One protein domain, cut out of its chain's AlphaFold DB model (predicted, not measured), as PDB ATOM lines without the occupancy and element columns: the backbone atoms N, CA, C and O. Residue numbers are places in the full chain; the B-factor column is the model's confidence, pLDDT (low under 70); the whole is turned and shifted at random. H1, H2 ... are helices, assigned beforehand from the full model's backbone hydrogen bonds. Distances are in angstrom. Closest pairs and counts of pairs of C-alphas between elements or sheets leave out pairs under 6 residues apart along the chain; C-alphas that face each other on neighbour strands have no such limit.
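This is residues 7 to 91 of the 91 residues of an uncharacterized protein of Pricia antarctica (UniProt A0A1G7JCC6). Short helices H1 to H4 form a small head, the first part of long helix H5 packs on it, and residues 69 to 91, with H6, stick out as an arm. The 85 printed residues have six named helices, H1 to H6 in order, and no named strand: all helix. The whole is extended, radius of gyration of the C-alphas 20.8 A, spans 64 by 28 by 18 A.

H1, residues 7 to 10, begins at C-alpha 7 (308.532, 252.649, 233.148). H2 is residues 14 to 22, H3 25 to 28, H4 31 to 43. H5, residues 45 to 65, measures 30.3 A; H6, residues 77 to 89, ends at C-alpha 89 (267.107, 301.521, 228.225).

H2 touches residues 47 to 54 of H5 (closest C-alphas Cys 14 and Cys 47, 6.6 A), a shallow tilt of 18 degrees, the same way. H4 and H5 touch only at the corner (closest C-alphas Leu 41 and Arg 48, 4.8 A). H1 and H3 are each close but not clearly touching H4. Every O i to N i+4 pair is within hydrogen-bond range in H2, H4, H5 and H6; H1 and H3 are too short for one.

C-alphas 7 and 91, the farthest apart, are 64.4 A apart. The printed part has no cut; the H5 to H6 link is long. Residues 7 to 9, 66 to 75 and 90 to 91 have pLDDT under 70.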
ATOM      1  N   LEU A   7     309.665 251.725 233.022       57.66
ATOM      2  CA  LEU A   7     308.532 252.649 233.148       57.66
ATOM      3  C   LEU A   7     308.518 253.765 232.089       57.66
ATOM      4  O   LEU A   7     307.447 254.153 231.631       57.66
ATOM      5  N   SER A   8     309.692 254.263 231.682       58.88
ATOM      6  CA  SER A   8     309.811 255.404 230.762       58.88
ATOM      7  C   SER A   8     309.489 255.072 229.307       58.88
ATOM      8  O   SER A   8     309.210 255.986 228.542       58.88
ATOM      9  N   ALA A   9     309.555 253.798 228.911       64.25
ATOM     10  CA  ALA A   9     309.325 253.394 227.524       64.25
ATOM     11  C   ALA A   9     307.850 253.072 227.227       64.25
ATOM     12  O   ALA A   9     307.403 253.234 226.097       64.25
ATOM     13  N   LEU A  10     307.094 252.612 228.232       70.56
ATOM     14  CA  LEU A  10     305.741 252.064 228.048       70.56
ATOM     15  C   LEU A  10     304.635 252.894 228.715       70.56
ATOM     16  O   LEU A  10     303.456 252.683 228.438       70.56
ATOM     17  N   THR A  11     304.997 253.834 229.588       82.75
ATOM     18  CA  THR A  11     304.048 254.675 230.332       82.75
ATOM     19  C   THR A  11     304.520 256.123 230.381       82.75
ATOM     20  O   THR A  11     305.629 256.445 229.954       82.75
ATOM     21  N   PHE A  12     303.690 257.013 230.925       89.12
ATOM     22  CA  PHE A  12     304.086 258.396 231.162       89.12
ATOM     23  C   PHE A  12     305.209 258.519 232.199       89.12
ATOM     24  O   PHE A  12     305.421 257.649 233.041       89.12
ATOM     25  N   SER A  13     305.930 259.639 232.161       90.25
ATOM     26  CA  SER A  13     306.855 260.003 233.234       90.25
ATOM     27  C   SER A  13     306.086 260.492 234.466       90.25
ATOM     28  O   SER A  13     304.978 261.012 234.337       90.25
ATOM     29  N   CYS A  14     306.693 260.416 235.656       92.31
ATOM     30  CA  CYS A  14     306.073 260.938 236.881       92.31
ATOM     31  C   CYS A  14     305.664 262.415 236.733       92.31
ATOM     32  O   CYS A  14     304.577 262.791 237.150       92.31
ATOM     33  N   LYS A  15     306.502 263.228 236.067       92.75
ATOM     34  CA  LYS A  15     306.215 264.643 235.767       92.75
ATOM     35  C   LYS A  15     304.966 264.807 234.898       92.75
ATOM     36  O   LYS A  15     304.185 265.730 235.100       92.75
ATOM     37  N   ARG A  16     304.782 263.930 233.909       93.31
ATOM     38  CA  ARG A  16     303.618 263.991 233.023       93.31
ATOM     39  C   ARG A  16     302.344 263.552 233.743       93.31
ATOM     40  O   ARG A  16     301.303 264.147 233.513       93.31
ATOM     41  N   ILE A  17     302.429 262.570 234.640       94.44
ATOM     42  CA  ILE A  17     301.299 262.160 235.488       94.44
ATOM     43  C   ILE A  17     300.833 263.307 236.381       94.44
ATOM     44  O   ILE A  17     299.642 263.606 236.395       94.44
ATOM     45  N   THR A  18     301.758 263.974 237.078       94.50
ATOM     46  CA  THR A  18     301.411 265.123 237.925       94.50
ATOM     47  C   THR A  18     300.793 266.240 237.087       94.50
ATOM     48  O   THR A  18     299.750 266.756 237.449       94.50
ATOM     49  N   GLU A  19     301.352 266.547 235.913       95.00
ATOM     50  CA  GLU A  19     300.788 267.564 235.016       95.00
ATOM     51  C   GLU A  19     299.367 267.226 234.536       95.00
ATOM     52  O   GLU A  19     298.504 268.098 234.532       95.00
ATOM     53  N   ILE A  20     299.121 265.977 234.129       94.62
ATOM     54  CA  ILE A  20     297.789 265.520 233.707       94.62
ATOM     55  C   ILE A  20     296.784 265.643 234.858       94.62
ATOM     56  O   ILE A  20     295.637 266.011 234.616       94.62
ATOM     57  N   THR A  21     297.219 265.327 236.082       94.69
ATOM     58  CA  THR A  21     296.382 265.373 237.288       94.69
ATOM     59  C   THR A  21     295.981 266.809 237.607       94.69
ATOM     60  O   THR A  21     294.799 267.111 237.587       94.69
ATOM     61  N   GLU A  22     296.955 267.706 237.789       93.88
ATOM     62  CA  GLU A  22     296.708 269.099 238.207       93.88
ATOM     63  C   GLU A  22     295.974 269.939 237.157       93.88
ATOM     64  O   GLU A  22     295.399 270.975 237.469       93.88
ATOM     65  N   LYS A  23     296.033 269.541 235.884       92.19
ATOM     66  CA  LYS A  23     295.287 270.208 234.807       92.19
ATOM     67  C   LYS A  23     293.909 269.585 234.568       92.19
ATOM     68  O   LYS A  23     293.285 269.910 233.561       92.19
ATOM     69  N   GLU A  24     293.493 268.629 235.403       85.56
ATOM     70  CA  GLU A  24     292.248 267.859 235.263       85.56
ATOM     71  C   GLU A  24     292.083 267.211 233.871       85.56
ATOM     72  O   GLU A  24     290.986 266.953 233.370       85.56
ATOM     73  N   GLN A  25     293.202 266.893 233.214       86.00
ATOM     74  CA  GLN A  25     293.210 266.439 231.820       86.00
ATOM     75  C   GLN A  25     292.841 264.970 231.663       86.00
ATOM     76  O   GLN A  25     292.645 264.521 230.533       86.00
ATOM     77  N   VAL A  26     292.707 264.223 232.765       82.50
ATOM     78  CA  VAL A  26     292.382 262.789 232.766       82.50
ATOM     79  C   VAL A  26     291.155 262.496 231.896       82.50
ATOM     80  O   VAL A  26     291.172 261.553 231.106       82.50
ATOM     81  N   ASN A  27     290.121 263.343 231.954       83.69
ATOM     82  CA  ASN A  27     288.892 263.163 231.174       83.69
ATOM     83  C   ASN A  27     289.093 263.374 229.665       83.69
ATOM     84  O   ASN A  27     288.465 262.674 228.869       83.69
ATOM     85  N   THR A  28     290.012 264.268 229.289       88.50
ATOM     86  CA  THR A  28     290.330 264.637 227.896       88.50
ATOM     87  C   THR A  28     291.333 263.702 227.215       88.50
ATOM     88  O   THR A  28     291.575 263.818 226.015       88.50
ATOM     89  N   LEU A  29     291.927 262.766 227.963       90.75
ATOM     90  CA  LEU A  29     292.871 261.795 227.416       90.75
ATOM     91  C   LEU A  29     292.198 260.834 226.425       90.75
ATOM     92  O   LEU A  29     291.069 260.377 226.639       90.75
ATOM     93  N   SER A  30     292.949 260.443 225.390       92.44
ATOM     94  CA  SER A  30     292.587 259.310 224.535       92.44
ATOM     95  C   SER A  30     292.505 258.020 225.361       92.44
ATOM     96  O   SER A  30     293.155 257.897 226.400       92.44
ATOM     97  N   SER A  31     291.755 257.016 224.901       92.19
ATOM     98  CA  SER A  31     291.614 255.741 225.626       92.19
ATOM     99  C   SER A  31     292.956 255.045 225.891       92.19
ATOM    100  O   SER A  31     293.150 254.448 226.948       92.19
ATOM    101  N   ILE A  32     293.910 255.166 224.962       90.50
ATOM    102  CA  ILE A  32     295.263 254.611 225.108       90.50
ATOM    103  C   ILE A  32     296.034 255.368 226.192       90.50
ATOM    104  O   ILE A  32     296.725 254.763 227.011       90.50
ATOM    105  N   ASP A  33     295.906 256.691 226.225       91.06
ATOM    106  CA  ASP A  33     296.598 257.514 227.211       91.06
ATOM    107  C   ASP A  33     295.979 257.382 228.603       91.06
ATOM    108  O   ASP A  33     296.718 257.366 229.586       91.06
ATOM    109  N   LYS A  34     294.661 257.169 228.700       93.25
ATOM    110  CA  LYS A  34     294.008 256.761 229.953       93.25
ATOM    111  C   LYS A  34     294.606 255.458 230.472       93.25
ATOM    112  O   LYS A  34     295.026 255.397 231.622       93.25
ATOM    113  N   PHE A  35     294.748 254.447 229.613       92.31
ATOM    114  CA  PHE A  35     295.391 253.192 230.005       92.31
ATOM    115  C   PHE A  35     296.844 253.394 230.465       92.31
ATOM    116  O   PHE A  35     297.240 252.861 231.499       92.31
ATOM    117  N   ARG A  36     297.644 254.197 229.750       92.38
ATOM    118  CA  ARG A  36     299.035 254.513 230.141       92.38
ATOM    119  C   ARG A  36     299.122 255.252 231.475       92.38
ATOM    120  O   ARG A  36     300.058 255.006 232.240       92.38
ATOM    121  N   TYR A  37     298.180 256.153 231.737       93.56
ATOM    122  CA  TYR A  37     298.051 256.875 232.998       93.56
ATOM    123  C   TYR A  37     297.759 255.905 234.151       93.56
ATOM    124  O   TYR A  37     298.537 255.840 235.106       93.56
ATOM    125  N   GLU A  38     296.729 255.066 234.010       92.56
ATOM    126  CA  GLU A  38     296.362 254.045 235.000       92.56
ATOM    127  C   GLU A  38     297.495 253.043 235.247       92.56
ATOM    128  O   GLU A  38     297.840 252.734 236.389       92.56
ATOM    129  N   LEU A  39     298.153 252.584 234.179       91.00
ATOM    130  CA  LEU A  39     299.282 251.663 234.267       91.00
ATOM    131  C   LEU A  39     300.458 252.274 235.050       91.00
ATOM    132  O   LEU A  39     301.094 251.586 235.855       91.00
ATOM    133  N   HIS A  40     300.734 253.571 234.878       93.19
ATOM    134  CA  HIS A  40     301.745 254.254 235.682       93.19
ATOM    135  C   HIS A  40     301.350 254.311 237.163       93.19
ATOM    136  O   HIS A  40     302.175 253.995 238.023       93.19
ATOM    137  N   LEU A  41     300.107 254.683 237.486       92.62
ATOM    138  CA  LEU A  41     299.622 254.720 238.874       92.62
ATOM    139  C   LEU A  41     299.601 253.330 239.520       92.62
ATOM    140  O   LEU A  41     299.829 253.185 240.728       92.62
ATOM    141  N   PHE A  42     299.379 252.287 238.722       90.19
ATOM    142  CA  PHE A  42     299.468 250.915 239.189       90.19
ATOM    143  C   PHE A  42     300.890 250.582 239.665       90.19
ATOM    144  O   PHE A  42     301.065 250.047 240.761       90.19
ATOM    145  N   MET A  43     301.911 250.968 238.901       87.50
ATOM    146  CA  MET A  43     303.307 250.618 239.186       87.50
ATOM    147  C   MET A  43     304.031 251.596 240.125       87.50
ATOM    148  O   MET A  43     304.933 251.199 240.867       87.50
ATOM    149  N   CYS A  44     303.655 252.874 240.121       90.56
ATOM    150  CA  CYS A  44     304.314 253.929 240.885       90.56
ATOM    151  C   CYS A  44     303.486 254.326 242.115       90.56
ATOM    152  O   CYS A  44     302.579 255.156 242.044       90.56
ATOM    153  N   LYS A  45     303.846 253.775 243.282       91.19
ATOM    154  CA  LYS A  45     303.178 254.085 244.562       91.19
ATOM    155  C   LYS A  45     303.197 255.578 244.907       91.19
ATOM    156  O   LYS A  45     302.222 256.075 245.464       91.19
ATOM    157  N   LEU A  46     304.282 256.282 244.572       92.62
ATOM    158  CA  LEU A  46     304.417 257.716 244.842       92.62
ATOM    159  C   LEU A  46     303.378 258.519 244.053       92.62
ATOM    160  O   LEU A  46     302.625 259.281 244.646       92.62
ATOM    161  N   CYS A  47     303.293 258.293 242.740       94.12
ATOM    162  CA  CYS A  47     302.307 258.962 241.895       94.12
ATOM    163  C   CYS A  47     300.876 258.580 242.282       94.12
ATOM    164  O   CYS A  47     300.019 259.450 242.341       94.12
ATOM    165  N   ARG A  48     300.619 257.316 242.645       94.88
ATOM    166  CA  ARG A  48     299.305 256.903 243.162       94.88
ATOM    167  C   ARG A  48     298.906 257.681 244.417       94.88
ATOM    168  O   ARG A  48     297.773 258.141 244.522       94.88
ATOM    169  N   SER A  49     299.827 257.815 245.372       96.56
ATOM    170  CA  SER A  49     299.575 258.576 246.600       96.56
ATOM    171  C   SER A  49     299.382 260.060 246.307       96.56
ATOM    172  O   SER A  49     298.473 260.663 246.863       96.56
ATOM    173  N   TYR A  50     300.205 260.624 245.420       95.69
ATOM    174  CA  TYR A  50     300.100 262.014 244.982       95.69
ATOM    175  C   TYR A  50     298.718 262.317 244.400       95.69
ATOM    176  O   TYR A  50     298.047 263.217 244.886       95.69
ATOM    177  N   VAL A  51     298.258 261.524 243.424       95.25
ATOM    178  CA  VAL A  51     296.952 261.728 242.775       95.25
ATOM    179  C   VAL A  51     295.827 261.685 243.801       95.25
ATOM    180  O   VAL A  51     294.981 262.572 243.830       95.25
ATOM    181  N   LYS A  52     295.854 260.696 244.701       96.06
ATOM    182  CA  LYS A  52     294.855 260.587 245.767       96.06
ATOM    183  C   LYS A  52     294.859 261.813 246.687       96.06
ATOM    184  O   LYS A  52     293.796 262.258 247.101       96.06
ATOM    185  N   GLN A  53     296.035 262.329 247.039       97.19
ATOM    186  CA  GLN A  53     296.157 263.522 247.881       97.19
ATOM    187  C   GLN A  53     295.676 264.780 247.153       97.19
ATOM    188  O   GLN A  53     294.936 265.555 247.749       97.19
ATOM    189  N   SER A  54     296.027 264.945 245.875       95.62
ATOM    190  CA  SER A  54     295.595 266.079 245.051       95.62
ATOM    191  C   SER A  54     294.064 266.139 244.946       95.62
ATOM    192  O   SER A  54     293.462 267.138 245.321       95.62
ATOM    193  N   GLN A  55     293.410 265.006 244.663       93.38
ATOM    194  CA  GLN A  55     291.941 264.909 244.636       93.38
ATOM    195  C   GLN A  55     291.270 265.252 245.979       93.38
ATOM    196  O   GLN A  55     290.163 265.792 246.014       93.38
ATOM    197  N   ILE A  56     291.906 264.919 247.110       95.75
ATOM    198  CA  ILE A  56     291.394 265.295 248.438       95.75
ATOM    199  C   ILE A  56     291.470 266.811 248.620       95.75
ATOM    200  O   ILE A  56     290.520 267.402 249.135       95.75
ATOM    201  N   ILE A  57     292.577 267.430 248.202       93.75
ATOM    202  CA  ILE A  57     292.768 268.880 248.267       93.75
ATOM    203  C   ILE A  57     291.741 269.576 247.375       93.75
ATOM    204  O   ILE A  57     291.023 270.438 247.868       93.75
ATOM    205  N   GLU A  58     291.601 269.167 246.116       90.31
ATOM    206  CA  GLU A  58     290.610 269.721 245.183       90.31
ATOM    207  C   GLU A  58     289.193 269.645 245.755       90.31
ATOM    208  O   GLU A  58     288.481 270.646 245.793       90.31
ATOM    209  N   LYS A  59     288.800 268.489 246.304       89.62
ATOM    210  CA  LYS A  59     287.487 268.328 246.939       89.62
ATOM    211  C   LYS A  59     287.316 269.224 248.168       89.62
ATOM    212  O   LYS A  59     286.238 269.776 248.379       89.62
ATOM    213  N   ALA A  60     288.351 269.354 248.997       91.56
ATOM    214  CA  ALA A  60     288.316 270.232 250.161       91.56
ATOM    215  C   ALA A  60     288.169 271.701 249.739       91.56
ATOM    216  O   ALA A  60     287.311 272.398 250.276       91.56
ATOM    217  N   LEU A  61     288.937 272.146 248.740       89.75
ATOM    218  CA  LEU A  61     288.847 273.494 248.184       89.75
ATOM    219  C   LEU A  61     287.474 273.744 247.548       89.75
ATOM    220  O   LEU A  61     286.860 274.764 247.838       89.75
ATOM    221  N   GLY A  62     286.944 272.801 246.764       86.81
ATOM    222  CA  GLY A  62     285.610 272.917 246.168       86.81
ATOM    223  C   GLY A  62     284.503 273.068 247.215       86.81
ATOM    224  O   GLY A  62     283.617 273.910 247.068       86.81
ATOM    225  N   ASN A  63     284.598 272.331 248.327       84.62
ATOM    226  CA  ASN A  63     283.680 272.471 249.460       84.62
ATOM    227  C   ASN A  63     283.848 273.809 250.204       84.62
ATOM    228  O   ASN A  63     282.864 274.365 250.680       84.62
ATOM    229  N   MET A  64     285.078 274.324 250.321       85.25
ATOM    230  CA  MET A  64     285.364 275.602 250.989       85.25
ATOM    231  C   MET A  64     284.922 276.814 250.163       85.25
ATOM    232  O   MET A  64     284.441 277.793 250.728       85.25
ATOM    233  N   PHE A  65     285.079 276.753 248.839       83.19
ATOM    234  CA  PHE A  65     284.755 277.848 247.921       83.19
ATOM    235  C   PHE A  65     283.370 277.719 247.270       83.19
ATOM    236  O   PHE A  65     283.002 278.559 246.450       83.19
ATOM    237  N   GLY A  66     282.575 276.714 247.653       63.34
ATOM    238  CA  GLY A  66     281.179 276.583 247.231       63.34
ATOM    239  C   GLY A  66     280.999 276.293 245.740       63.34
ATOM    240  O   GLY A  66     279.996 276.695 245.152       63.34
ATOM    241  N   THR A  67     281.945 275.603 245.101       60.03
ATOM    242  CA  THR A  67     281.766 275.120 243.726       60.03
ATOM    243  C   THR A  67     281.116 273.742 243.763       60.03
ATOM    244  O   THR A  67     281.740 272.720 243.489       60.03
ATOM    245  N   SER A  68     279.846 273.693 244.153       53.12
ATOM    246  CA  SER A  68     279.005 272.541 243.854       53.12
ATOM    247  C   SER A  68     278.736 272.535 242.350       53.12
ATOM    248  O   SER A  68     277.869 273.259 241.870       53.12
ATOM    249  N   ASP A  69     279.448 271.683 241.613       57.59
ATOM    250  CA  ASP A  69     279.234 271.396 240.180       57.59
ATOM    251  C   ASP A  69     277.827 270.862 239.846       57.59
ATOM    252  O   ASP A  69     277.513 270.572 238.694       57.59
ATOM    253  N   ASN A  70     276.952 270.735 240.844       51.31
ATOM    254  CA  ASN A  70     275.589 270.251 240.690       51.31
ATOM    255  C   ASN A  70     274.543 271.193 241.287       51.31
ATOM    256  O   ASN A  70     273.441 270.756 241.608       51.31
ATOM    257  N   ASP A  71     274.877 272.475 241.442       47.84
ATOM    258  CA  ASP A  71     273.845 273.485 241.603       47.84
ATOM    259  C   ASP A  71     273.802 274.333 240.344       47.84
ATOM    260  O   ASP A  71     274.792 274.925 239.907       47.84
ATOM    261  N   SER A  72     272.641 274.319 239.708       51.81
ATOM    262  CA  SER A  72     272.309 275.161 238.582       51.81
ATOM    263  C   SER A  72     272.668 276.607 238.915       51.81
ATOM    264  O   SER A  72     271.887 277.313 239.544       51.81
ATOM    265  N   LYS A  73     273.846 277.057 238.466       56.50
ATOM    266  CA  LYS A  73     274.326 278.441 238.546       56.50
ATOM    267  C   LYS A  73     273.513 279.309 237.581       56.50
ATOM    268  O   LYS A  73     274.022 279.921 236.647       56.50
ATOM    269  N   ARG A  74     272.192 279.279 237.736       60.31
ATOM    270  CA  ARG A  74     271.267 280.189 237.088       60.31
ATOM    271  C   ARG A  74     271.444 281.500 237.829       60.31
ATOM    272  O   ARG A  74     271.334 281.543 239.049       60.31
ATOM    273  N   LEU A  75     271.762 282.554 237.083       65.12
ATOM    274  CA  LEU A  75     271.560 283.914 237.571       65.12
ATOM    275  C   LEU A  75     270.174 283.982 238.205       65.12
ATOM    276  O   LEU A  75     269.212 283.554 237.562       65.12
ATOM    277  N   ASP A  76     270.114 284.507 239.429       74.06
ATOM    278  CA  ASP A  76     268.859 284.816 240.100       74.06
ATOM    279  C   ASP A  76     267.934 285.546 239.117       74.06
ATOM    280  O   ASP A  76     268.380 286.422 238.361       74.06
ATOM    281  N   ASP A  77     266.662 285.153 239.066       74.56
ATOM    282  CA  ASP A  77     265.732 285.676 238.064       74.56
ATOM    283  C   ASP A  77     265.593 287.208 238.167       74.56
ATOM    284  O   ASP A  77     265.396 287.882 237.151       74.56
ATOM    285  N   SER A  78     265.799 287.778 239.361       76.62
ATOM    286  CA  SER A  78     265.849 289.226 239.583       76.62
ATOM    287  C   SER A  78     267.087 289.864 238.944       76.62
ATOM    288  O   SER A  78     266.978 290.867 238.234       76.62
ATOM    289  N   ALA A  79     268.262 289.243 239.103       79.81
ATOM    290  CA  ALA A  79     269.503 289.704 238.480       79.81
ATOM    291  C   ALA A  79     269.419 289.641 236.946       79.81
ATOM    292  O   ALA A  79     269.798 290.587 236.254       79.81
ATOM    293  N   ARG A  80     268.841 288.562 236.401       81.62
ATOM    294  CA  ARG A  80     268.595 288.418 234.959       81.62
ATOM    295  C   ARG A  80     267.647 289.499 234.433       81.62
ATOM    296  O   ARG A  80     267.899 290.068 233.371       81.62
ATOM    297  N   LYS A  81     266.564 289.788 235.159       85.62
ATOM    298  CA  LYS A  81     265.580 290.807 234.774       85.62
ATOM    299  C   LYS A  81     266.186 292.211 234.763       85.62
ATOM    300  O   LYS A  81     265.947 292.954 233.816       85.62
ATOM    301  N   ASN A  82     267.012 292.540 235.757       87.81
ATOM    302  CA  ASN A  82     267.669 293.842 235.844       87.81
ATOM    303  C   ASN A  82     268.610 294.098 234.653       87.81
ATOM    304  O   ASN A  82     268.545 295.157 234.037       87.81
ATOM    305  N   ILE A  83     269.404 293.095 234.263       88.06
ATOM    306  CA  ILE A  83     270.294 293.182 233.095       88.06
ATOM    307  C   ILE A  83     269.488 293.431 231.810       88.06
ATOM    308  O   ILE A  83     269.840 294.294 231.009       88.06
ATOM    309  N   LEU A  84     268.373 292.717 231.621       89.06
ATOM    310  CA  LEU A  84     267.506 292.899 230.450       89.06
ATOM    311  C   LEU A  84     266.822 294.272 230.420       89.06
ATOM    312  O   LEU A  84     266.594 294.811 229.340       89.06
ATOM    313  N   GLU A  85     266.480 294.842 231.577       89.50
ATOM    314  CA  GLU A  85     265.926 296.199 231.655       89.50
ATOM    315  C   GLU A  85     266.962 297.275 231.328       89.50
ATOM    316  O   GLU A  85     266.616 298.251 230.665       89.50
ATOM    317  N   GLN A  86     268.217 297.101 231.748       88.75
ATOM    318  CA  GLN A  86     269.301 298.028 231.404       88.75
ATOM    319  C   GLN A  86     269.562 298.032 229.890       88.75
ATOM    320  O   GLN A  86     269.563 299.094 229.277       88.75
ATOM    321  N   LEU A  87     269.628 296.855 229.257       86.31
ATOM    322  CA  LEU A  87     269.813 296.732 227.802       86.31
ATOM    323  C   LEU A  87     268.665 297.345 226.980       86.31
ATOM    324  O   LEU A  87     268.880 297.814 225.865       86.31
ATOM    325  N   LYS A  88     267.440 297.343 227.520       85.19
ATOM    326  CA  LYS A  88     266.273 297.989 226.893       85.19
ATOM    327  C   LYS A  88     266.252 299.508 227.051       85.19
ATOM    328  O   LYS A  88     265.508 300.147 226.324       85.19
ATOM    329  N   LYS A  89     266.995 300.068 228.012       78.56
ATOM    330  CA  LYS A  89     267.107 301.521 228.225       78.56
ATOM    331  C   LYS A  89     268.211 302.172 227.386       78.56
ATOM    332  O   LYS A  89     268.201 303.388 227.250       78.56
ATOM    333  N   GLU A  90     269.153 301.385 226.867       62.62
ATOM    334  CA  GLU A  90     270.226 301.844 225.970       62.62
ATOM    335  C   GLU A  90     269.859 301.766 224.469       62.62
ATOM    336  O   GLU A  90     270.707 302.036 223.622       62.62
ATOM    337  N   ASN A  91     268.604 301.433 224.131       48.75
ATOM    338  CA  ASN A  91     267.984 301.660 222.813       48.75
ATOM    339  C   ASN A  91     266.811 302.633 222.946       48.75
ATOM    340  O   ASN A  91     266.486 303.285 221.931       48.75
TER     341      ASN A  91